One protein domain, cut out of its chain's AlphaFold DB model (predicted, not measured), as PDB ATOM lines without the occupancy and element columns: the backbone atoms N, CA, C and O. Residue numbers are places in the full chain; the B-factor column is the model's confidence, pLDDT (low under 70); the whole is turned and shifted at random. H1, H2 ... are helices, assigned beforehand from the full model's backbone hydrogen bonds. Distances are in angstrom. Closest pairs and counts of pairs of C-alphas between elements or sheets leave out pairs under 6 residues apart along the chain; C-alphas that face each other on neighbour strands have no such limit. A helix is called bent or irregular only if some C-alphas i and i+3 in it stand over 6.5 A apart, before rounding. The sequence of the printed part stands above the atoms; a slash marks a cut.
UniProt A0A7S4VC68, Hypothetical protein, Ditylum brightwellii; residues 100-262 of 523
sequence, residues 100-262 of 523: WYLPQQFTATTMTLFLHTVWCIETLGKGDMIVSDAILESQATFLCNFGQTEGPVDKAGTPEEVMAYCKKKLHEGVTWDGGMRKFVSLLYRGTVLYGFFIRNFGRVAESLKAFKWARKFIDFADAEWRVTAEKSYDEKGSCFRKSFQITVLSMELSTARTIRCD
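What this domain is: This is residues 100 to 262 of the 523 residues of the protein "Hypothetical protein" of Ditylum brightwellii (UniProt A0A7S4VC68). Four long helices, H1, H4, H5 and H8, lie side by side in a curved row, each running against its neighbour, with H4 in the core. H2 crosses H1 and H4, H3 packs on H5 and one end of H4, and the short H6 and H7 sit between H5 and H8 in the chain. The 163 printed residues, all helix by class, hold eight named helices, H1 to H8 in order, and no named strand. The whole is compact, radius of gyration of the C-alphas 15.7 A, spanning 45 by 39 by 24 A.

How they stand to each other: H1, residues 100 to 124, touches the hub H4, residues 176 to 200, opposite ways at a shallow tilt of 24 degrees, closest at the C-alphas of Cys 120 and Phe 183, 6.1 A. H2, residues 133 to 144, touches H4 about perpendicular, at 76 degrees, with residues 133 to 138 alone; the C-alphas of Ala 134 and Thr 191 are closest, 5.2 A. H4 and H5, residues 204 to 225, form a hairpin, closest at the C-alphas of Gly 195 and Ser 207, 4.1 A. H3, residues 159 to 171, H4, H5 and H8, residues 242 to 260, form an up-and-down bundle, each running against the one before it. H8 touches H5 at a shallow tilt of 30 degrees; the C-alphas of Phe 211 and Glu 252 are closest, 5.7 A. H7, residues 233 to 236, touches H4, closest at the C-alphas of Lys 236 and Arg 181, 5.7 A; H6, residues 227 to 230, is near H5 and H7. O i to N i+4 pairs are within hydrogen-bond range throughout H2, H3 and H5, in 20 of 21 in H1, 19 of 21 in H4 and 13 of 15 in H8; H6 and H7 are too short for one.

Where its parts are: H1 begins at C-alpha 100 (52.432, -23.370, 24.388) and is 37.8 A long; H4 is 33.6 A, H5 31.7 A and H8 26.4 A, ending at C-alpha 260 (47.575, 1.280, 14.566). H1 and H4 are irregular: C-alphas 100 and 103 are 8.0 A apart, and 178 and 181 are 7.8 A apart.

The domain as a whole: The printed part has no cut, and its farthest C-alphas, of Gly 173 and Asp 262, are 51.1 A apart. The long link is H2 to H3, residues 145 to 158. Mean pLDDT of the printed part is 81.2, with 25 residues under 70, among them 100 to 109.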
ATOM      1  N   TRP A 100      51.639 -22.295  24.993       42.91
ATOM      2  CA  TRP A 100      52.432 -23.370  24.388       42.91
ATOM      3  C   TRP A 100      51.595 -24.360  23.564       42.91
ATOM      4  O   TRP A 100      52.162 -25.095  22.764       42.91
ATOM      5  N   TYR A 101      50.261 -24.358  23.708       53.41
ATOM      6  CA  TYR A 101      49.340 -25.237  22.967       53.41
ATOM      7  C   TYR A 101      48.489 -24.482  21.938       53.41
ATOM      8  O   TYR A 101      47.397 -24.927  21.573       53.41
ATOM      9  N   LEU A 102      48.941 -23.305  21.496       58.16
ATOM     10  CA  LEU A 102      48.267 -22.532  20.448       58.16
ATOM     11  C   LEU A 102      48.006 -23.361  19.174       58.16
ATOM     12  O   LEU A 102      46.890 -23.278  18.659       58.16
ATOM     13  N   PRO A 103      48.941 -24.210  18.693       60.75
ATOM     14  CA  PRO A 103      48.681 -25.072  17.540       60.75
ATOM     15  C   PRO A 103      47.536 -26.067  17.773       60.75
ATOM     16  O   PRO A 103      46.668 -26.215  16.920       60.75
ATOM     17  N   GLN A 104      47.472 -26.714  18.939       61.28
ATOM     18  CA  GLN A 104      46.429 -27.696  19.254       61.28
ATOM     19  C   GLN A 104      45.057 -27.032  19.424       61.28
ATOM     20  O   GLN A 104      44.057 -27.557  18.938       61.28
ATOM     21  N   GLN A 105      45.007 -25.852  20.051       63.91
ATOM     22  CA  GLN A 105      43.785 -25.042  20.137       63.91
ATOM     23  C   GLN A 105      43.282 -24.613  18.755       63.91
ATOM     24  O   GLN A 105      42.074 -24.605  18.500       63.91
ATOM     25  N   PHE A 106      44.208 -24.286  17.854       67.94
ATOM     26  CA  PHE A 106      43.889 -23.938  16.479       67.94
ATOM     27  C   PHE A 106      43.325 -25.136  15.705       67.94
ATOM     28  O   PHE A 106      42.271 -25.022  15.075       67.94
ATOM     29  N   THR A 107      43.952 -26.311  15.804       64.06
ATOM     30  CA  THR A 107      43.451 -27.528  15.145       64.06
ATOM     31  C   THR A 107      42.081 -27.941  15.693       64.06
ATOM     32  O   THR A 107      41.173 -28.207  14.911       64.06
ATOM     33  N   ALA A 108      41.882 -27.906  17.016       65.25
ATOM     34  CA  ALA A 108      40.594 -28.183  17.668       65.25
ATOM     35  C   ALA A 108      39.479 -27.287  17.117       65.25
ATOM     36  O   ALA A 108      38.387 -27.730  16.754       65.25
ATOM     37  N   THR A 109      39.786 -25.999  17.032       68.69
ATOM     38  CA  THR A 109      38.869 -24.985  16.534       68.69
ATOM     39  C   THR A 109      38.508 -25.214  15.081       68.69
ATOM     40  O   THR A 109      37.324 -25.269  14.744       68.69
ATOM     41  N   THR A 110      39.513 -25.357  14.221       73.06
ATOM     42  CA  THR A 110      39.286 -25.517  12.784       73.06
ATOM     43  C   THR A 110      38.516 -26.812  12.494       73.06
ATOM     44  O   THR A 110      37.594 -26.793  11.679       73.06
ATOM     45  N   MET A 111      38.770 -27.882  13.259       71.50
ATOM     46  CA  MET A 111      37.990 -29.124  13.253       71.50
ATOM     47  C   MET A 111      36.528 -28.917  13.660       71.50
ATOM     48  O   MET A 111      35.615 -29.376  12.980       71.50
ATOM     49  N   THR A 112      36.273 -28.203  14.753       70.25
ATOM     50  CA  THR A 112      34.900 -27.999  15.241       70.25
ATOM     51  C   THR A 112      34.079 -27.138  14.291       70.25
ATOM     52  O   THR A 112      32.899 -27.422  14.061       70.25
ATOM     53  N   LEU A 113      34.700 -26.109  13.705       76.00
ATOM     54  CA  LEU A 113      34.078 -25.296  12.662       76.00
ATOM     55  C   LEU A 113      33.777 -26.128  11.418       76.00
ATOM     56  O   LEU A 113      32.689 -26.000  10.852       76.00
ATOM     57  N   PHE A 114      34.688 -27.023  11.037       80.56
ATOM     58  CA  PHE A 114      34.464 -27.975   9.957       80.56
ATOM     59  C   PHE A 114      33.269 -28.900  10.246       80.56
ATOM     60  O   PHE A 114      32.331 -28.937   9.453       80.56
ATOM     61  N   LEU A 115      33.223 -29.562  11.405       77.44
ATOM     62  CA  LEU A 115      32.121 -30.462  11.779       77.44
ATOM     63  C   LEU A 115      30.762 -29.746  11.836       77.44
ATOM     64  O   LEU A 115      29.759 -30.260  11.342       77.44
ATOM     65  N   HIS A 116      30.716 -28.527  12.383       78.62
ATOM     66  CA  HIS A 116      29.489 -27.724  12.395       78.62
ATOM     67  C   HIS A 116      29.038 -27.328  10.994       78.62
ATOM     68  O   HIS A 116      27.836 -27.278  10.726       78.62
ATOM     69  N   THR A 117      29.991 -27.053  10.108       84.25
ATOM     70  CA  THR A 117      29.703 -26.768   8.706       84.25
ATOM     71  C   THR A 117      29.093 -27.990   8.032       84.25
ATOM     72  O   THR A 117      28.039 -27.856   7.415       84.25
ATOM     73  N   VAL A 118      29.702 -29.172   8.182       83.25
ATOM     74  CA  VAL A 118      29.183 -30.430   7.618       83.25
ATOM     75  C   VAL A 118      27.749 -30.674   8.087       83.25
ATOM     76  O   VAL A 118      26.864 -30.887   7.262       83.25
ATOM     77  N   TRP A 119      27.485 -30.510   9.384       85.25
ATOM     78  CA  TRP A 119      26.131 -30.624   9.926       85.25
ATOM     79  C   TRP A 119      25.145 -29.627   9.288       85.25
ATOM     80  O   TRP A 119      24.011 -29.980   8.961       85.25
ATOM     81  N   CYS A 120      25.559 -28.366   9.095       87.06
ATOM     82  CA  CYS A 120      24.708 -27.357   8.458       87.06
ATOM     83  C   CYS A 120      24.421 -27.707   6.995       87.06
ATOM     84  O   CYS A 120      23.303 -27.495   6.544       87.06
ATOM     85  N   ILE A 121      25.384 -28.284   6.275       86.38
ATOM     86  CA  ILE A 121      25.205 -28.741   4.889       86.38
ATOM     87  C   ILE A 121      24.186 -29.873   4.814       86.38
ATOM     88  O   ILE A 121      23.291 -29.839   3.971       86.38
ATOM     89  N   GLU A 122      24.304 -30.860   5.699       86.00
ATOM     90  CA  GLU A 122      23.362 -31.981   5.769       86.00
ATOM     91  C   GLU A 122      21.935 -31.504   6.061       86.00
ATOM     92  O   GLU A 122      20.976 -32.067   5.539       86.00
ATOM     93  N   THR A 123      21.800 -30.433   6.847       85.44
ATOM     94  CA  THR A 123      20.503 -29.908   7.286       85.44
ATOM     95  C   THR A 123      19.888 -28.908   6.297       85.44
ATOM     96  O   THR A 123      18.681 -28.919   6.075       85.44
ATOM     97  N   LEU A 124      20.697 -28.029   5.696       87.06
ATOM     98  CA  LEU A 124      20.240 -26.921   4.841       87.06
ATOM     99  C   LEU A 124      20.349 -27.212   3.335       87.06
ATOM    100  O   LEU A 124      19.838 -26.439   2.516       87.06
ATOM    101  N   GLY A 125      20.989 -28.323   2.969       79.94
ATOM    102  CA  GLY A 125      21.206 -28.756   1.592       79.94
ATOM    103  C   GLY A 125      22.626 -28.479   1.086       79.94
ATOM    104  O   GLY A 125      23.250 -27.465   1.401       79.94
ATOM    105  N   LYS A 126      23.136 -29.404   0.263       70.56
ATOM    106  CA  LYS A 126      24.477 -29.346  -0.335       70.56
ATOM    107  C   LYS A 126      24.520 -28.426  -1.562       70.56
ATOM    108  O   LYS A 126      23.618 -28.461  -2.392       70.56
ATOM    109  N   GLY A 127      25.615 -27.671  -1.706       67.88
ATOM    110  CA  GLY A 127      26.002 -26.991  -2.952       67.88
ATOM    111  C   GLY A 127      25.580 -25.526  -3.104       67.88
ATOM    112  O   GLY A 127      26.039 -24.878  -4.039       67.88
ATOM    113  N   ASP A 128      24.751 -24.976  -2.207       79.31
ATOM    114  CA  ASP A 128      24.356 -23.556  -2.244       79.31
ATOM    115  C   ASP A 128      24.647 -22.779  -0.951       79.31
ATOM    116  O   ASP A 128      24.307 -21.598  -0.865       79.31
ATOM    117  N   MET A 129      25.277 -23.418   0.042       88.94
ATOM    118  CA  MET A 129      25.587 -22.778   1.318       88.94
ATOM    119  C   MET A 129      26.627 -21.668   1.144       88.94
ATOM    120  O   MET A 129      27.680 -21.879   0.548       88.94
ATOM    121  N   ILE A 130      26.322 -20.487   1.688       91.94
ATOM    122  CA  ILE A 130      27.196 -19.309   1.659       91.94
ATOM    123  C   ILE A 130      27.639 -19.009   3.089       91.94
ATOM    124  O   ILE A 130      26.794 -18.807   3.959       91.94
ATOM    125  N   VAL A 131      28.947 -18.971   3.340       92.69
ATOM    126  CA  VAL A 131      29.521 -18.677   4.669       92.69
ATOM    127  C   VAL A 131      30.437 -17.455   4.624       92.69
ATOM    128  O   VAL A 131      30.644 -16.868   3.566       92.69
ATOM    129  N   SER A 132      30.985 -17.035   5.763       93.44
ATOM    130  CA  SER A 132      32.020 -15.996   5.776       93.44
ATOM    131  C   SER A 132      33.355 -16.523   5.233       93.44
ATOM    132  O   SER A 132      33.656 -17.712   5.359       93.44
ATOM    133  N   ASP A 133      34.199 -15.623   4.716       91.44
ATOM    134  CA  ASP A 133      35.576 -15.955   4.301       91.44
ATOM    135  C   ASP A 133      36.355 -16.663   5.419       91.44
ATOM    136  O   ASP A 133      37.092 -17.612   5.174       91.44
ATOM    137  N   ALA A 134      36.141 -16.242   6.668       90.44
ATOM    138  CA  ALA A 134      36.776 -16.810   7.852       90.44
ATOM    139  C   ALA A 134      36.445 -18.298   8.054       90.44
ATOM    140  O   ALA A 134      37.317 -19.102   8.376       90.44
ATOM    141  N   ILE A 135      35.180 -18.678   7.863       89.94
ATOM    142  CA  ILE A 135      34.741 -20.069   8.008       89.94
ATOM    143  C   ILE A 135      35.279 -20.917   6.855       89.94
ATOM    144  O   ILE A 135      35.740 -22.034   7.090       89.94
ATOM    145  N   LEU A 136      35.271 -20.379   5.634       89.00
ATOM    146  CA  LEU A 136      35.824 -21.059   4.467       89.00
ATOM    147  C   LEU A 136      37.332 -21.309   4.627       89.00
ATOM    148  O   LEU A 136      37.802 -22.433   4.454       89.00
ATOM    149  N   GLU A 137      38.089 -20.290   5.036       87.56
ATOM    150  CA  GLU A 137      39.532 -20.399   5.263       87.56
ATOM    151  C   GLU A 137      39.852 -21.337   6.438       87.56
ATOM    152  O   GLU A 137      40.794 -22.127   6.362       87.56
ATOM    153  N   SER A 138      39.029 -21.332   7.493       85.00
ATOM    154  CA  SER A 138      39.135 -22.293   8.596       85.00
ATOM    155  C   SER A 138      38.987 -23.740   8.118       85.00
ATOM    156  O   SER A 138      39.730 -24.609   8.573       85.00
ATOM    157  N   GLN A 139      38.031 -24.020   7.227       84.19
ATOM    158  CA  GLN A 139      37.823 -25.367   6.683       84.19
ATOM    159  C   GLN A 139      38.974 -25.785   5.775       84.19
ATOM    160  O   GLN A 139      39.493 -26.887   5.929       84.19
ATOM    161  N   ALA A 140      39.399 -24.899   4.871       82.62
ATOM    162  CA  ALA A 140      40.547 -25.146   4.007       82.62
ATOM    163  C   ALA A 140      41.803 -25.432   4.840       82.62
ATOM    164  O   ALA A 140      42.513 -26.396   4.580       82.62
ATOM    165  N   THR A 141      42.032 -24.657   5.903       79.75
ATOM    166  CA  THR A 141      43.165 -24.870   6.812       79.75
ATOM    167  C   THR A 141      43.086 -26.221   7.519       79.75
ATOM    168  O   THR A 141      44.087 -26.932   7.581       79.75
ATOM    169  N   PHE A 142      41.906 -26.602   8.021       80.19
ATOM    170  CA  PHE A 142      41.700 -27.919   8.623       80.19
ATOM    171  C   PHE A 142      42.031 -29.035   7.627       80.19
ATOM    172  O   PHE A 142      42.843 -29.898   7.933       80.19
ATOM    173  N   LEU A 143      41.456 -28.989   6.427       77.81
ATOM    174  CA  LEU A 143      41.593 -30.030   5.407       77.81
ATOM    175  C   LEU A 143      43.005 -30.142   4.831       77.81
ATOM    176  O   LEU A 143      43.488 -31.259   4.627       77.81
ATOM    177  N   CYS A 144      43.700 -29.017   4.651       74.88
ATOM    178  CA  CYS A 144      45.103 -29.003   4.244       74.88
ATOM    179  C   CYS A 144      45.983 -29.801   5.218       74.88
ATOM    180  O   CYS A 144      46.896 -30.497   4.774       74.88
ATOM    181  N   ASN A 145      45.673 -29.788   6.522       65.69
ATOM    182  CA  ASN A 145      46.392 -30.598   7.515       65.69
ATOM    183  C   ASN A 145      46.186 -32.115   7.327       65.69
ATOM    184  O   ASN A 145      46.971 -32.902   7.850       65.69
ATOM    185  N   PHE A 146      45.176 -32.530   6.559       69.00
ATOM    186  CA  PHE A 146      44.912 -33.925   6.182       69.00
ATOM    187  C   PHE A 146      45.203 -34.206   4.699       69.00
ATOM    188  O   PHE A 146      44.786 -35.238   4.174       69.00
ATOM    189  N   GLY A 147      45.905 -33.303   4.005       68.94
ATOM    190  CA  GLY A 147      46.236 -33.453   2.587       68.94
ATOM    191  C   GLY A 147      45.032 -33.337   1.645       68.94
ATOM    192  O   GLY A 147      45.096 -33.820   0.516       68.94
ATOM    193  N   GLN A 148      43.935 -32.722   2.097       71.44
ATOM    194  CA  GLN A 148      42.732 -32.481   1.302       71.44
ATOM    195  C   GLN A 148      42.650 -31.005   0.898       71.44
ATOM    196  O   GLN A 148      42.941 -30.119   1.697       71.44
ATOM    197  N   THR A 149      42.255 -30.734  -0.348       63.31
ATOM    198  CA  THR A 149      42.196 -29.369  -0.907       63.31
ATOM    199  C   THR A 149      40.777 -28.854  -1.132       63.31
ATOM    200  O   THR A 149      40.601 -27.655  -1.323       63.31
ATOM    201  N   GLU A 150      39.770 -29.732  -1.122       64.56
ATOM    202  CA  GLU A 150      38.375 -29.366  -1.391       64.56
ATOM    203  C   GLU A 150      37.555 -29.333  -0.102       64.56
ATOM    204  O   GLU A 150      37.386 -30.346   0.580       64.56
ATOM    205  N   GLY A 151      37.064 -28.136   0.222       64.56
ATOM    206  CA  GLY A 151      36.141 -27.887   1.319       64.56
ATOM    207  C   GLY A 151      34.733 -28.409   1.036       64.56
ATOM    208  O   GLY A 151      34.355 -28.611  -0.111       64.56
ATOM    209  N   PRO A 152      33.908 -28.608   2.076       66.19
ATOM    210  CA  PRO A 152      32.505 -28.962   1.907       66.19
ATOM    211  C   PRO A 152      31.651 -27.739   1.503       66.19
ATOM    212  O   PRO A 152      30.486 -27.897   1.135       66.19
ATOM    213  N   VAL A 153      32.220 -26.529   1.577       72.06
ATOM    214  CA  VAL A 153      31.633 -25.266   1.117       72.06
ATOM    215  C   VAL A 153      32.536 -24.643   0.070       72.06
ATOM    216  O   VAL A 153      33.732 -24.504   0.303       72.06
ATOM    217  N   ASP A 154      31.935 -24.183  -1.022       70.06
ATOM    218  CA  ASP A 154      32.682 -23.636  -2.162       70.06
ATOM    219  C   ASP A 154      32.553 -22.112  -2.282       70.06
ATOM    220  O   ASP A 154      33.219 -21.487  -3.108       70.06
ATOM    221  N   LYS A 155      31.672 -21.492  -1.482       85.31
ATOM    222  CA  LYS A 155      31.332 -20.075  -1.611       85.31
ATOM    223  C   LYS A 155      31.397 -19.331  -0.281       85.31
ATOM    224  O   LYS A 155      30.612 -19.577   0.636       85.31
ATOM    225  N   ALA A 156      32.283 -18.345  -0.230       90.19
ATOM    226  CA  ALA A 156      32.209 -17.283   0.756       90.19
ATOM    227  C   ALA A 156      31.326 -16.129   0.256       90.19
ATOM    228  O   ALA A 156      31.143 -15.946  -0.952       90.19
ATOM    229  N   GLY A 157      30.759 -15.366   1.186       92.38
ATOM    230  CA  GLY A 157      29.911 -14.223   0.883       92.38
ATOM    231  C   GLY A 157      30.017 -13.090   1.896       92.38
ATOM    232  O   GLY A 157      30.474 -13.235   3.035       92.38
ATOM    233  N   THR A 158      29.554 -11.932   1.453       95.00
ATOM    234  CA  THR A 158      29.310 -10.756   2.289       95.00
ATOM    235  C   THR A 158      28.194 -11.024   3.312       95.00
ATOM    236  O   THR A 158      27.374 -11.927   3.109       95.00
ATOM    237  N   PRO A 159      28.121 -10.251   4.413       94.88
ATOM    238  CA  PRO A 159      27.013 -10.347   5.365       94.88
ATOM    239  C   PRO A 159      25.630 -10.284   4.697       94.88
ATOM    240  O   PRO A 159      24.729 -11.032   5.065       94.88
ATOM    241  N   GLU A 160      25.477  -9.436   3.683       94.50
ATOM    242  CA  GLU A 160      24.252  -9.230   2.915       94.50
ATOM    243  C   GLU A 160      23.873 -10.463   2.080       94.50
ATOM    244  O   GLU A 160      22.712 -10.877   2.074       94.50
ATOM    245  N   GLU A 161      24.840 -11.091   1.408       94.81
ATOM    246  CA  GLU A 161      24.612 -12.323   0.640       94.81
ATOM    247  C   GLU A 161      24.240 -13.498   1.544       94.81
ATOM    248  O   GLU A 161      23.337 -14.274   1.223       94.81
ATOM    249  N   VAL A 162      24.899 -13.615   2.698       94.38
ATOM    250  CA  VAL A 162      24.580 -14.640   3.696       94.38
ATOM    251  C   VAL A 162      23.193 -14.403   4.298       94.38
ATOM    252  O   VAL A 162      22.424 -15.346   4.487       94.38
ATOM    253  N   MET A 163      22.825 -13.145   4.538       94.38
ATOM    254  CA  MET A 163      21.488 -12.776   4.994       94.38
ATOM    255  C   MET A 163      20.420 -13.128   3.948       94.38
ATOM    256  O   MET A 163      19.383 -13.703   4.285       94.38
ATOM    257  N   ALA A 164      20.685 -12.866   2.665       93.81
ATOM    258  CA  ALA A 164      19.811 -13.270   1.564       93.81
ATOM    259  C   ALA A 164      19.659 -14.800   1.476       93.81
ATOM    260  O   ALA A 164      18.545 -15.296   1.292       93.81
ATOM    261  N   TYR A 165      20.746 -15.550   1.677       93.75
ATOM    262  CA  TYR A 165      20.705 -17.010   1.781       93.75
ATOM    263  C   TYR A 165      19.823 -17.476   2.950       93.75
ATOM    264  O   TYR A 165      18.956 -18.330   2.757       93.75
ATOM    265  N   CYS A 166      19.967 -16.875   4.137       93.50
ATOM    266  CA  CYS A 166      19.140 -17.218   5.296       93.50
ATOM    267  C   CYS A 166      17.647 -17.002   5.006       93.50
ATOM    268  O   CYS A 166      16.833 -17.887   5.267       93.50
ATOM    269  N   LYS A 167      17.285 -15.859   4.404       94.88
ATOM    270  CA  LYS A 167      15.899 -15.562   4.000       94.88
ATOM    271  C   LYS A 167      15.365 -16.587   3.006       94.88
ATOM    272  O   LYS A 167      14.258 -17.086   3.187       94.88
ATOM    273  N   LYS A 168      16.153 -16.921   1.978       94.50
ATOM    274  CA  LYS A 168      15.795 -17.935   0.978       94.50
ATOM    275  C   LYS A 168      15.468 -19.271   1.653       94.50
ATOM    276  O   LYS A 168      14.396 -19.812   1.415       94.50
ATOM    277  N   LYS A 169      16.338 -19.765   2.538       93.69
ATOM    278  CA  LYS A 169      16.130 -21.044   3.235       93.69
ATOM    279  C   LYS A 169      14.913 -21.030   4.162       93.69
ATOM    280  O   LYS A 169      14.158 -21.998   4.173       93.69
ATOM    281  N   LEU A 170      14.676 -19.930   4.880       93.31
ATOM    282  CA  LEU A 170      13.449 -19.765   5.671       93.31
ATOM    283  C   LEU A 170      12.191 -19.812   4.780       93.31
ATOM    284  O   LEU A 170      11.209 -20.458   5.139       93.31
ATOM    285  N   HIS A 171      12.225 -19.192   3.595       93.94
ATOM    286  CA  HIS A 171      11.133 -19.267   2.616       93.94
ATOM    287  C   HIS A 171      10.939 -20.665   2.012       93.94
ATOM    288  O   HIS A 171       9.812 -21.030   1.687       93.94
ATOM    289  N   GLU A 172      12.007 -21.455   1.890       93.25
ATOM    290  CA  GLU A 172      11.964 -22.860   1.459       93.25
ATOM    291  C   GLU A 172      11.400 -23.808   2.536       93.25
ATOM    292  O   GLU A 172      11.254 -25.003   2.290       93.25
ATOM    293  N   GLY A 173      11.038 -23.287   3.716       92.81
ATOM    294  CA  GLY A 173      10.405 -24.045   4.796       92.81
ATOM    295  C   GLY A 173      11.366 -24.531   5.882       92.81
ATOM    296  O   GLY A 173      10.929 -25.224   6.802       92.81
ATOM    297  N   VAL A 174      12.650 -24.158   5.826       92.00
ATOM    298  CA  VAL A 174      13.578 -24.387   6.943       92.00
ATOM    299  C   VAL A 174      13.122 -23.552   8.136       92.00
ATOM    300  O   VAL A 174      12.914 -22.348   8.019       92.00
ATOM    301  N   THR A 175      12.987 -24.174   9.304       89.06
ATOM    302  CA  THR A 175      12.619 -23.469  10.537       89.06
ATOM    303  C   THR A 175      13.856 -23.050  11.336       89.06
ATOM    304  O   THR A 175      14.972 -23.522  11.101       89.06
ATOM    305  N   TRP A 176      13.662 -22.171  12.323       84.00
ATOM    306  CA  TRP A 176      14.718 -21.788  13.264       84.00
ATOM    307  C   TRP A 176      15.321 -22.990  13.996       84.00
ATOM    308  O   TRP A 176      16.544 -23.154  13.992       84.00
ATOM    309  N   ASP A 177      14.472 -23.867  14.535       81.25
ATOM    310  CA  ASP A 177      14.889 -25.124  15.172       81.25
ATOM    311  C   ASP A 177      15.358 -26.178  14.159       81.25
ATOM    312  O   ASP A 177      16.209 -27.006  14.470       81.25
ATOM    313  N   GLY A 178      14.869 -26.104  12.919       77.69
ATOM    314  CA  GLY A 178      15.233 -26.979  11.803       77.69
ATOM    315  C   GLY A 178      16.603 -26.693  11.186       77.69
ATOM    316  O   GLY A 178      16.862 -27.140  10.078       77.69
ATOM    317  N   GLY A 179      17.470 -25.938  11.869       82.44
ATOM    318  CA  GLY A 179      18.874 -25.745  11.493       82.44
ATOM    319  C   GLY A 179      19.305 -24.297  11.293       82.44
ATOM    320  O   GLY A 179      20.494 -24.003  11.443       82.44
ATOM    321  N   MET A 180      18.373 -23.368  11.056       88.56
ATOM    322  CA  MET A 180      18.725 -21.961  10.825       88.56
ATOM    323  C   MET A 180      19.397 -21.323  12.049       88.56
ATOM    324  O   MET A 180      20.408 -20.640  11.901       88.56
ATOM    325  N   ARG A 181      18.928 -21.611  13.276       83.00
ATOM    326  CA  ARG A 181      19.561 -21.105  14.512       83.00
ATOM    327  C   ARG A 181      21.028 -21.533  14.609       83.00
ATOM    328  O   ARG A 181      21.894 -20.727  14.953       83.00
ATOM    329  N   LYS A 182      21.321 -22.798  14.295       82.25
ATOM    330  CA  LYS A 182      22.684 -23.347  14.356       82.25
ATOM    331  C   LYS A 182      23.568 -22.774  13.249       82.25
ATOM    332  O   LYS A 182      24.724 -22.462  13.521       82.25
ATOM    333  N   PHE A 183      23.017 -22.537  12.062       87.88
ATOM    334  CA  PHE A 183      23.728 -21.888  10.962       87.88
ATOM    335  C   PHE A 183      24.059 -20.416  11.241       87.88
ATOM    336  O   PHE A 183      25.216 -20.019  11.131       87.88
ATOM    337  N   VAL A 184      23.095 -19.618  11.712       85.38
ATOM    338  CA  VAL A 184      23.334 -18.224  12.140       85.38
ATOM    339  C   VAL A 184      24.376 -18.166  13.264       85.38
ATOM    340  O   VAL A 184      25.275 -17.322  13.250       85.38
ATOM    341  N   SER A 185      24.312 -19.108  14.211       80.06
ATOM    342  CA  SER A 185      25.325 -19.246  15.259       80.06
ATOM    343  C   SER A 185      26.707 -19.602  14.699       80.06
ATOM    344  O   SER A 185      27.698 -19.032  15.154       80.06
ATOM    345  N   LEU A 186      26.798 -20.528  13.738       82.88
ATOM    346  CA  LEU A 186      28.048 -20.880  13.058       82.88
ATOM    347  C   LEU A 186      28.650 -19.650  12.370       82.88
ATOM    348  O   LEU A 186      29.827 -19.371  12.573       82.88
ATOM    349  N   LEU A 187      27.847 -18.888  11.626       88.44
ATOM    350  CA  LEU A 187      28.292 -17.694  10.905       88.44
ATOM    351  C   LEU A 187      28.896 -16.650  11.834       88.44
ATOM    352  O   LEU A 187      30.022 -16.209  11.621       88.44
ATOM    353  N   TYR A 188      28.177 -16.274  12.886       82.94
ATOM    354  CA  TYR A 188      28.680 -15.287  13.831       82.94
ATOM    355  C   TYR A 188      29.887 -15.823  14.609       82.94
ATOM    356  O   TYR A 188      30.971 -15.242  14.571       82.94
ATOM    357  N   ARG A 189      29.732 -16.960  15.292       76.00
ATOM    358  CA  ARG A 189      30.747 -17.427  16.245       76.00
ATOM    359  C   ARG A 189      31.947 -18.049  15.571       76.00
ATOM    360  O   ARG A 189      33.054 -17.858  16.051       76.00
ATOM    361  N   GLY A 190      31.747 -18.752  14.463       80.38
ATOM    362  CA  GLY A 190      32.842 -19.310  13.681       80.38
ATOM    363  C   GLY A 190      33.730 -18.228  13.093       80.38
ATOM    364  O   GLY A 190      34.950 -18.326  13.190       80.38
ATOM    365  N   THR A 191      33.130 -17.144  12.594       89.19
ATOM    366  CA  THR A 191      33.885 -15.980  12.112       89.19
ATOM    367  C   THR A 191      34.683 -15.320  13.234       89.19
ATOM    368  O   THR A 191      35.870 -15.050  13.065       89.19
ATOM    369  N   VAL A 192      34.053 -15.084  14.390       82.56
ATOM    370  CA  VAL A 192      34.715 -14.489  15.562       82.56
ATOM    371  C   VAL A 192      35.853 -15.375  16.059       82.56
ATOM    372  O   VAL A 192      36.945 -14.880  16.323       82.56
ATOM    373  N   LEU A 193      35.615 -16.682  16.157       76.88
ATOM    374  CA  LEU A 193      36.589 -17.641  16.657       76.88
ATOM    375  C   LEU A 193      37.812 -17.707  15.743       76.88
ATOM    376  O   LEU A 193      38.938 -17.556  16.208       76.88
ATOM    377  N   TYR A 194      37.594 -17.864  14.439       82.94
ATOM    378  CA  TYR A 194      38.680 -17.842  13.467       82.94
ATOM    379  C   TYR A 194      39.445 -16.513  13.511       82.94
ATOM    380  O   TYR A 194      40.673 -16.514  13.602       82.94
ATOM    381  N   GLY A 195      38.724 -15.385  13.549       82.88
ATOM    382  CA  GLY A 195      39.302 -14.050  13.705       82.88
ATOM    383  C   GLY A 195      40.189 -13.931  14.945       82.88
ATOM    384  O   GLY A 195      41.302 -13.412  14.859       82.88
ATOM    385  N   PHE A 196      39.750 -14.459  16.086       77.38
ATOM    386  CA  PHE A 196      40.554 -14.519  17.302       77.38
ATOM    387  C   PHE A 196      41.832 -15.344  17.106       77.38
ATOM    388  O   PHE A 196      42.920 -14.888  17.457       77.38
ATOM    389  N   PHE A 197      41.743 -16.537  16.521       75.19
ATOM    390  CA  PHE A 197      42.921 -17.383  16.356       75.19
ATOM    391  C   PHE A 197      43.961 -16.768  15.437       75.19
ATOM    392  O   PHE A 197      45.120 -16.646  15.828       75.19
ATOM    393  N   ILE A 198      43.565 -16.317  14.248       74.88
ATOM    394  CA  ILE A 198      44.520 -15.753  13.292       74.88
ATOM    395  C   ILE A 198      45.176 -14.474  13.829       74.88
ATOM    396  O   ILE A 198      46.337 -14.213  13.517       74.88
ATOM    397  N   ARG A 199      44.498 -13.735  14.724       77.00
ATOM    398  CA  ARG A 199      45.108 -12.634  15.488       77.00
ATOM    399  C   ARG A 199      46.317 -13.103  16.293       77.00
ATOM    400  O   ARG A 199      47.349 -12.443  16.261       77.00
ATOM    401  N   ASN A 200      46.195 -14.231  16.997       71.31
ATOM    402  CA  ASN A 200      47.276 -14.809  17.803       71.31
ATOM    403  C   ASN A 200      48.429 -15.352  16.942       71.31
ATOM    404  O   ASN A 200      49.563 -15.379  17.404       71.31
ATOM    405  N   PHE A 201      48.165 -15.704  15.680       70.44
ATOM    406  CA  PHE A 201      49.190 -16.038  14.681       70.44
ATOM    407  C   PHE A 201      49.736 -14.808  13.928       70.44
ATOM    408  O   PHE A 201      50.384 -14.949  12.894       70.44
ATOM    409  N   GLY A 202      49.468 -13.589  14.408       68.50
ATOM    410  CA  GLY A 202      50.004 -12.352  13.829       68.50
ATOM    411  C   GLY A 202      49.256 -11.820  12.601       68.50
ATOM    412  O   GLY A 202      49.612 -10.761  12.086       68.50
ATOM    413  N   ARG A 203      48.174 -12.472  12.154       76.38
ATOM    414  CA  ARG A 203      47.311 -12.023  11.041       76.38
ATOM    415  C   ARG A 203      46.245 -11.038  11.530       76.38
ATOM    416  O   ARG A 203      45.035 -11.269  11.469       76.38
ATOM    417  N   VAL A 204      46.715  -9.937  12.111       78.75
ATOM    418  CA  VAL A 204      45.878  -8.964  12.832       78.75
ATOM    419  C   VAL A 204      44.905  -8.237  11.887       78.75
ATOM    420  O   VAL A 204      43.769  -7.955  12.264       78.75
ATOM    421  N   ALA A 205      45.301  -7.973  10.638       83.25
ATOM    422  CA  ALA A 205      44.448  -7.293   9.658       83.25
ATOM    423  C   ALA A 205      43.261  -8.161   9.207       83.25
ATOM    424  O   ALA A 205      42.130  -7.680   9.115       83.25
ATOM    425  N   GLU A 206      43.503  -9.444   8.952       86.56
ATOM    426  CA  GLU A 206      42.484 -10.436   8.613       86.56
ATOM    427  C   GLU A 206      41.536 -10.671   9.789       86.56
ATOM    428  O   GLU A 206      40.320 -10.725   9.601       86.56
ATOM    429  N   SER A 207      42.076 -10.703  11.008       84.69
ATOM    430  CA  SER A 207      41.281 -10.762  12.235       84.69
ATOM    431  C   SER A 207      40.289  -9.597  12.332       84.69
ATOM    432  O   SER A 207      39.094  -9.809  12.551       84.69
ATOM    433  N   LEU A 208      40.745  -8.365  12.069       87.00
ATOM    434  CA  LEU A 208      39.869  -7.190  12.087       87.00
ATOM    435  C   LEU A 208      38.747  -7.293  11.043       87.00
ATOM    436  O   LEU A 208      37.613  -6.897  11.319       87.00
ATOM    437  N   LYS A 209      39.040  -7.825   9.848       91.75
ATOM    438  CA  LYS A 209      38.017  -8.069   8.816       91.75
ATOM    439  C   LYS A 209      36.968  -9.067   9.307       91.75
ATOM    440  O   LYS A 209      35.780  -8.813   9.118       91.75
ATOM    441  N   ALA A 210      37.389 -10.144   9.969       90.62
ATOM    442  CA  ALA A 210      36.484 -11.147  10.524       90.62
ATOM    443  C   ALA A 210      35.556 -10.553  11.601       90.62
ATOM    444  O   ALA A 210      34.341 -10.736  11.524       90.62
ATOM    445  N   PHE A 211      36.082  -9.771  12.552       89.94
ATOM    446  CA  PHE A 211      35.244  -9.130  13.577       89.94
ATOM    447  C   PHE A 211      34.227  -8.150  12.975       89.94
ATOM    448  O   PHE A 211      33.038  -8.235  13.289       89.94
ATOM    449  N   LYS A 212      34.658  -7.308  12.023       92.44
ATOM    450  CA  LYS A 212      33.761  -6.403  11.281       92.44
ATOM    451  C   LYS A 212      32.667  -7.158  10.532       92.44
ATOM    452  O   LYS A 212      31.519  -6.720  10.527       92.44
ATOM    453  N   TRP A 213      33.021  -8.266   9.880       93.94
ATOM    454  CA  TRP A 213      32.069  -9.111   9.161       93.94
ATOM    455  C   TRP A 213      31.017  -9.669  10.124       93.94
ATOM    456  O   TRP A 213      29.822  -9.520   9.877       93.94
ATOM    457  N   ALA A 214      31.453 -10.238  11.254       90.69
ATOM    458  CA  ALA A 214      30.568 -10.842  12.248       90.69
ATOM    459  C   ALA A 214      29.596  -9.824  12.858       90.69
ATOM    460  O   ALA A 214      28.408 -10.122  12.988       90.69
ATOM    461  N   ARG A 215      30.081  -8.620  13.186       90.56
ATOM    462  CA  ARG A 215      29.243  -7.533  13.702       90.56
ATOM    463  C   ARG A 215      28.198  -7.089  12.682       90.56
ATOM    464  O   ARG A 215      27.014  -7.120  12.988       90.56
ATOM    465  N   LYS A 216      28.620  -6.781  11.450       92.62
ATOM    466  CA  LYS A 216      27.700  -6.381  10.370       92.62
ATOM    467  C   LYS A 216      26.624  -7.428  10.097       92.62
ATOM    468  O   LYS A 216      25.469  -7.076   9.899       92.62
ATOM    469  N   PHE A 217      26.996  -8.708  10.084       93.00
ATOM    470  CA  PHE A 217      26.037  -9.794   9.899       93.00
ATOM    471  C   PHE A 217      24.979  -9.815  11.004       93.00
ATOM    472  O   PHE A 217      23.790  -9.883  10.700       93.00
ATOM    473  N   ILE A 218      25.396  -9.709  12.269       88.56
ATOM    474  CA  ILE A 218      24.463  -9.658  13.396       88.56
ATOM    475  C   ILE A 218      23.572  -8.418  13.330       88.56
ATOM    476  O   ILE A 218      22.372  -8.561  13.536       88.56
ATOM    477  N   ASP A 219      24.109  -7.247  12.986       90.00
ATOM    478  CA  ASP A 219      23.315  -6.020  12.851       90.00
ATOM    479  C   ASP A 219      22.244  -6.152  11.756       90.00
ATOM    480  O   ASP A 219      21.086  -5.799  11.978       90.00
ATOM    481  N   PHE A 220      22.586  -6.720  10.592       90.88
ATOM    482  CA  PHE A 220      21.607  -6.965   9.525       90.88
ATOM    483  C   PHE A 220      20.544  -7.983   9.922       90.88
ATOM    484  O   PHE A 220      19.356  -7.761   9.685       90.88
ATOM    485  N   ALA A 221      20.961  -9.094  10.524       88.44
ATOM    486  CA  ALA A 221      20.052 -10.139  10.967       88.44
ATOM    487  C   ALA A 221      19.122  -9.648  12.090       88.44
ATOM    488  O   ALA A 221      17.932  -9.969  12.095       88.44
ATOM    489  N   ASP A 222      19.632  -8.828  13.009       89.81
ATOM    490  CA  ASP A 222      18.839  -8.231  14.080       89.81
ATOM    491  C   ASP A 222      17.865  -7.174  13.549       89.81
ATOM    492  O   ASP A 222      16.712  -7.142  13.969       89.81
ATOM    493  N   ALA A 223      18.281  -6.349  12.585       91.19
ATOM    494  CA  ALA A 223      17.398  -5.378  11.942       91.19
ATOM    495  C   ALA A 223      16.250  -6.059  11.179       91.19
ATOM    496  O   ALA A 223      15.104  -5.618  11.263       91.19
ATOM    497  N   GLU A 224      16.545  -7.149  10.469       92.31
ATOM    498  CA  GLU A 224      15.554  -7.907   9.706       92.31
ATOM    499  C   GLU A 224      14.551  -8.624  10.614       92.31
ATOM    500  O   GLU A 224      13.339  -8.518  10.429       92.31
ATOM    501  N   TRP A 225      15.055  -9.397  11.577       90.69
ATOM    502  CA  TRP A 225      14.228 -10.292  12.384       90.69
ATOM    503  C   TRP A 225      13.857  -9.719  13.746       90.69
ATOM    504  O   TRP A 225      13.180 -10.405  14.511       90.69
ATOM    505  N   ARG A 226      14.290  -8.491  14.049       90.88
ATOM    506  CA  ARG A 226      13.967  -7.722  15.259       90.88
ATOM    507  C   ARG A 226      14.242  -8.493  16.553       90.88
ATOM    508  O   ARG A 226      13.515  -8.331  17.532       90.88
ATOM    509  N   VAL A 227      15.286  -9.325  16.575       81.69
ATOM    510  CA  VAL A 227      15.541 -10.292  17.659       81.69
ATOM    511  C   VAL A 227      15.740  -9.594  19.001       81.69
ATOM    512  O   VAL A 227      15.146  -9.992  20.003       81.69
ATOM    513  N   THR A 228      16.525  -8.518  19.023       83.25
ATOM    514  CA  THR A 228      16.781  -7.706  20.217       83.25
ATOM    515  C   THR A 228      15.534  -6.957  20.668       83.25
ATOM    516  O   THR A 228      15.225  -6.948  21.858       83.25
ATOM    517  N   ALA A 229      14.791  -6.360  19.730       87.44
ATOM    518  CA  ALA A 229      13.581  -5.599  20.043       87.44
ATOM    519  C   ALA A 229      12.467  -6.495  20.614       87.44
ATOM    520  O   ALA A 229      11.760  -6.093  21.536       87.44
ATOM    521  N   GLU A 230      12.340  -7.716  20.097       87.75
ATOM    522  CA  GLU A 230      11.354  -8.713  20.533       87.75
ATOM    523  C   GLU A 230      11.862  -9.595  21.684       87.75
ATOM    524  O   GLU A 230      11.095 -10.368  22.252       87.75
ATOM    525  N   LYS A 231      13.151  -9.493  22.035       79.06
ATOM    526  CA  LYS A 231      13.847 -10.371  22.991       79.06
ATOM    527  C   LYS A 231      13.693 -11.866  22.664       79.06
ATOM    528  O   LYS A 231      13.719 -12.705  23.564       79.06
ATOM    529  N   SER A 232      13.589 -12.223  21.382       77.12
ATOM    530  CA  SER A 232      13.355 -13.595  20.893       77.12
ATOM    531  C   SER A 232      14.633 -14.452  20.848       77.12
ATOM    532  O   SER A 232      14.854 -15.251  19.939       77.12
ATOM    533  N   TYR A 233      15.502 -14.304  21.852       72.69
ATOM    534  CA  TYR A 233      16.812 -14.964  21.909       72.69
ATOM    535  C   TYR A 233      16.727 -16.486  22.009       72.69
ATOM    536  O   TYR A 233      17.592 -17.178  21.474       72.69
ATOM    537  N   ASP A 234      15.705 -17.003  22.686       68.19
ATOM    538  CA  ASP A 234      15.533 -18.447  22.851       68.19
ATOM    539  C   ASP A 234      15.106 -19.099  21.529       68.19
ATOM    540  O   ASP A 234      15.506 -20.222  21.242       68.19
ATOM    541  N   GLU A 235      14.379 -18.360  20.684       73.38
ATOM    542  CA  GLU A 235      13.920 -18.806  19.367       73.38
ATOM    543  C   GLU A 235      14.992 -18.617  18.280       73.38
ATOM    544  O   GLU A 235      15.269 -19.529  17.498       73.38
ATOM    545  N   LYS A 236      15.619 -17.442  18.211       71.69
ATOM    546  CA  LYS A 236      16.484 -17.063  17.078       71.69
ATOM    547  C   LYS A 236      17.976 -17.163  17.402       71.69
ATOM    548  O   LYS A 236      18.798 -17.281  16.496       71.69
ATOM    549  N   GLY A 237      18.333 -17.213  18.685       70.12
ATOM    550  CA  GLY A 237      19.686 -17.485  19.166       70.12
ATOM    551  C   GLY A 237      20.231 -16.422  20.123       70.12
ATOM    552  O   GLY A 237      19.940 -15.230  20.031       70.12
ATOM    553  N   SER A 238      21.105 -16.850  21.035       67.38
ATOM    554  CA  SER A 238      21.722 -15.967  22.031       67.38
ATOM    555  C   SER A 238      22.764 -15.004  21.455       67.38
ATOM    556  O   SER A 238      23.066 -14.007  22.098       67.38
ATOM    557  N   CYS A 239      23.289 -15.241  20.245       68.06
ATOM    558  CA  CYS A 239      24.260 -14.344  19.594       68.06
ATOM    559  C   CYS A 239      23.731 -12.919  19.358       68.06
ATOM    560  O   CYS A 239      24.519 -11.985  19.239       68.06
ATOM    561  N   PHE A 240      22.410 -12.740  19.339       69.25
ATOM    562  CA  PHE A 240      21.768 -11.435  19.212       69.25
ATOM    563  C   PHE A 240      21.732 -10.632  20.517       69.25
ATOM    564  O   PHE A 240      21.439  -9.442  20.485       69.25
ATOM    565  N   ARG A 241      22.040 -11.228  21.679       73.50
ATOM    566  CA  ARG A 241      22.093 -10.446  22.923       73.50
ATOM    567  C   ARG A 241      23.275  -9.486  22.862       73.50
ATOM    568  O   ARG A 241      24.407  -9.903  22.606       73.50
ATOM    569  N   LYS A 242      23.021  -8.210  23.155       78.94
ATOM    570  CA  LYS A 242      24.050  -7.164  23.159       78.94
ATOM    571  C   LYS A 242      25.188  -7.474  24.139       78.94
ATOM    572  O   LYS A 242      26.346  -7.268  23.785       78.94
ATOM    573  N   SER A 243      24.887  -8.107  25.273       67.06
ATOM    574  CA  SER A 243      25.895  -8.628  26.205       67.06
ATOM    575  C   SER A 243      26.889  -9.600  25.555       67.06
ATOM    576  O   SER A 243      28.072  -9.535  25.848       67.06
ATOM    577  N   PHE A 244      26.486 -10.457  24.612       70.44
ATOM    578  CA  PHE A 244      27.447 -11.310  23.895       70.44
ATOM    579  C   PHE A 244      28.230 -10.545  22.818       70.44
ATOM    580  O   PHE A 244      29.410 -10.816  22.597       70.44
ATOM    581  N   GLN A 245      27.597  -9.563  22.174       77.19
ATOM    582  CA  GLN A 245      28.232  -8.743  21.134       77.19
ATOM    583  C   GLN A 245      29.316  -7.814  21.688       77.19
ATOM    584  O   GLN A 245      30.289  -7.541  20.983       77.19
ATOM    585  N   ILE A 246      29.195  -7.381  22.949       78.25
ATOM    586  CA  ILE A 246      30.149  -6.467  23.593       78.25
ATOM    587  C   ILE A 246      31.591  -6.972  23.534       78.25
ATOM    588  O   ILE A 246      32.550  -6.206  23.413       78.25
ATOM    589  N   THR A 247      31.755  -8.285  23.563       73.12
ATOM    590  CA  THR A 247      33.059  -8.919  23.560       73.12
ATOM    591  C   THR A 247      33.681  -8.924  22.164       73.12
ATOM    592  O   THR A 247      34.887  -8.734  22.022       73.12
ATOM    593  N   VAL A 248      32.862  -9.051  21.114       80.88
ATOM    594  CA  VAL A 248      33.315  -8.890  19.722       80.88
ATOM    595  C   VAL A 248      33.722  -7.448  19.461       80.88
ATOM    596  O   VAL A 248      34.792  -7.224  18.905       80.88
ATOM    597  N   LEU A 249      32.936  -6.481  19.941       88.38
ATOM    598  CA  LEU A 249      33.298  -5.063  19.889       88.38
ATOM    599  C   LEU A 249      34.632  -4.800  20.601       88.38
ATOM    600  O   LEU A 249      35.496  -4.098  20.077       88.38
ATOM    601  N   SER A 250      34.837  -5.415  21.769       84.69
ATOM    602  CA  SER A 250      36.080  -5.291  22.538       84.69
ATOM    603  C   SER A 250      37.292  -5.840  21.772       84.69
ATOM    604  O   SER A 250      38.343  -5.191  21.746       84.69
ATOM    605  N   MET A 251      37.144  -6.991  21.105       81.25
ATOM    606  CA  MET A 251      38.183  -7.575  20.246       81.25
ATOM    607  C   MET A 251      38.429  -6.748  18.981       81.25
ATOM    608  O   MET A 251      39.581  -6.563  18.593       81.25
ATOM    609  N   GLU A 252      37.378  -6.215  18.358       88.69
ATOM    610  CA  GLU A 252      37.467  -5.325  17.197       88.69
ATOM    611  C   GLU A 252      38.262  -4.056  17.552       88.69
ATOM    612  O   GLU A 252      39.195  -3.699  16.828       88.69
ATOM    613  N   LEU A 253      37.966  -3.433  18.700       88.81
ATOM    614  CA  LEU A 253      38.664  -2.246  19.206       88.81
ATOM    615  C   LEU A 253      40.141  -2.527  19.514       88.81
ATOM    616  O   LEU A 253      41.021  -1.802  19.045       88.81
ATOM    617  N   SER A 254      40.424  -3.592  20.270       84.25
ATOM    618  CA  SER A 254      41.800  -3.989  20.598       84.25
ATOM    619  C   SER A 254      42.604  -4.265  19.324       84.25
ATOM    620  O   SER A 254      43.696  -3.728  19.156       84.25
ATOM    621  N   THR A 255      42.037  -5.019  18.382       81.62
ATOM    622  CA  THR A 255      42.692  -5.376  17.115       81.62
ATOM    623  C   THR A 255      42.956  -4.151  16.245       81.62
ATOM    624  O   THR A 255      44.047  -4.017  15.692       81.62
ATOM    625  N   ALA A 256      42.001  -3.219  16.162       83.75
ATOM    626  CA  ALA A 256      42.196  -1.958  15.450       83.75
ATOM    627  C   ALA A 256      43.366  -1.150  16.033       83.75
ATOM    628  O   ALA A 256      44.230  -0.686  15.285       83.75
ATOM    629  N   ARG A 257      43.458  -1.069  17.366       80.38
ATOM    630  CA  ARG A 257      44.574  -0.404  18.051       80.38
ATOM    631  C   ARG A 257      45.904  -1.127  17.849       80.38
ATOM    632  O   ARG A 257      46.914  -0.463  17.628       80.38
ATOM    633  N   THR A 258      45.919  -2.464  17.865       80.12
ATOM    634  CA  THR A 258      47.126  -3.252  17.562       80.12
ATOM    635  C   THR A 258      47.659  -2.921  16.164       80.12
ATOM    636  O   THR A 258      48.854  -2.685  16.009       80.12
ATOM    637  N   ILE A 259      46.783  -2.833  15.155       76.75
ATOM    638  CA  ILE A 259      47.170  -2.462  13.779       76.75
ATOM    639  C   ILE A 259      47.717  -1.034  13.726       76.75
ATOM    640  O   ILE A 259      48.681  -0.766  13.006       76.75
ATOM    641  N   ARG A 260      47.119  -0.112  14.489       80.69
ATOM    642  CA  ARG A 260      47.575   1.280  14.566       80.69
ATOM    643  C   ARG A 260      48.993   1.403  15.146       80.69
ATOM    644  O   ARG A 260      49.721   2.298  14.717       80.69
ATOM    645  N   CYS A 261      49.400   0.495  16.039       71.62
ATOM    646  CA  CYS A 261      50.772   0.353  16.549       71.62
ATOM    647  C   CYS A 261      51.361   1.683  17.068       71.62
ATOM    648  O   CYS A 261      52.320   2.217  16.513       71.62
ATOM    649  N   ASP A 262      50.716   2.265  18.085       69.94
ATOM    650  CA  ASP A 262      51.068   3.534  18.758       69.94
ATOM    651  C   ASP A 262      51.188   4.784  17.856       69.94
ATOM    652  O   ASP A 262      51.535   5.874  18.322       69.94
TER     653      ASP A 262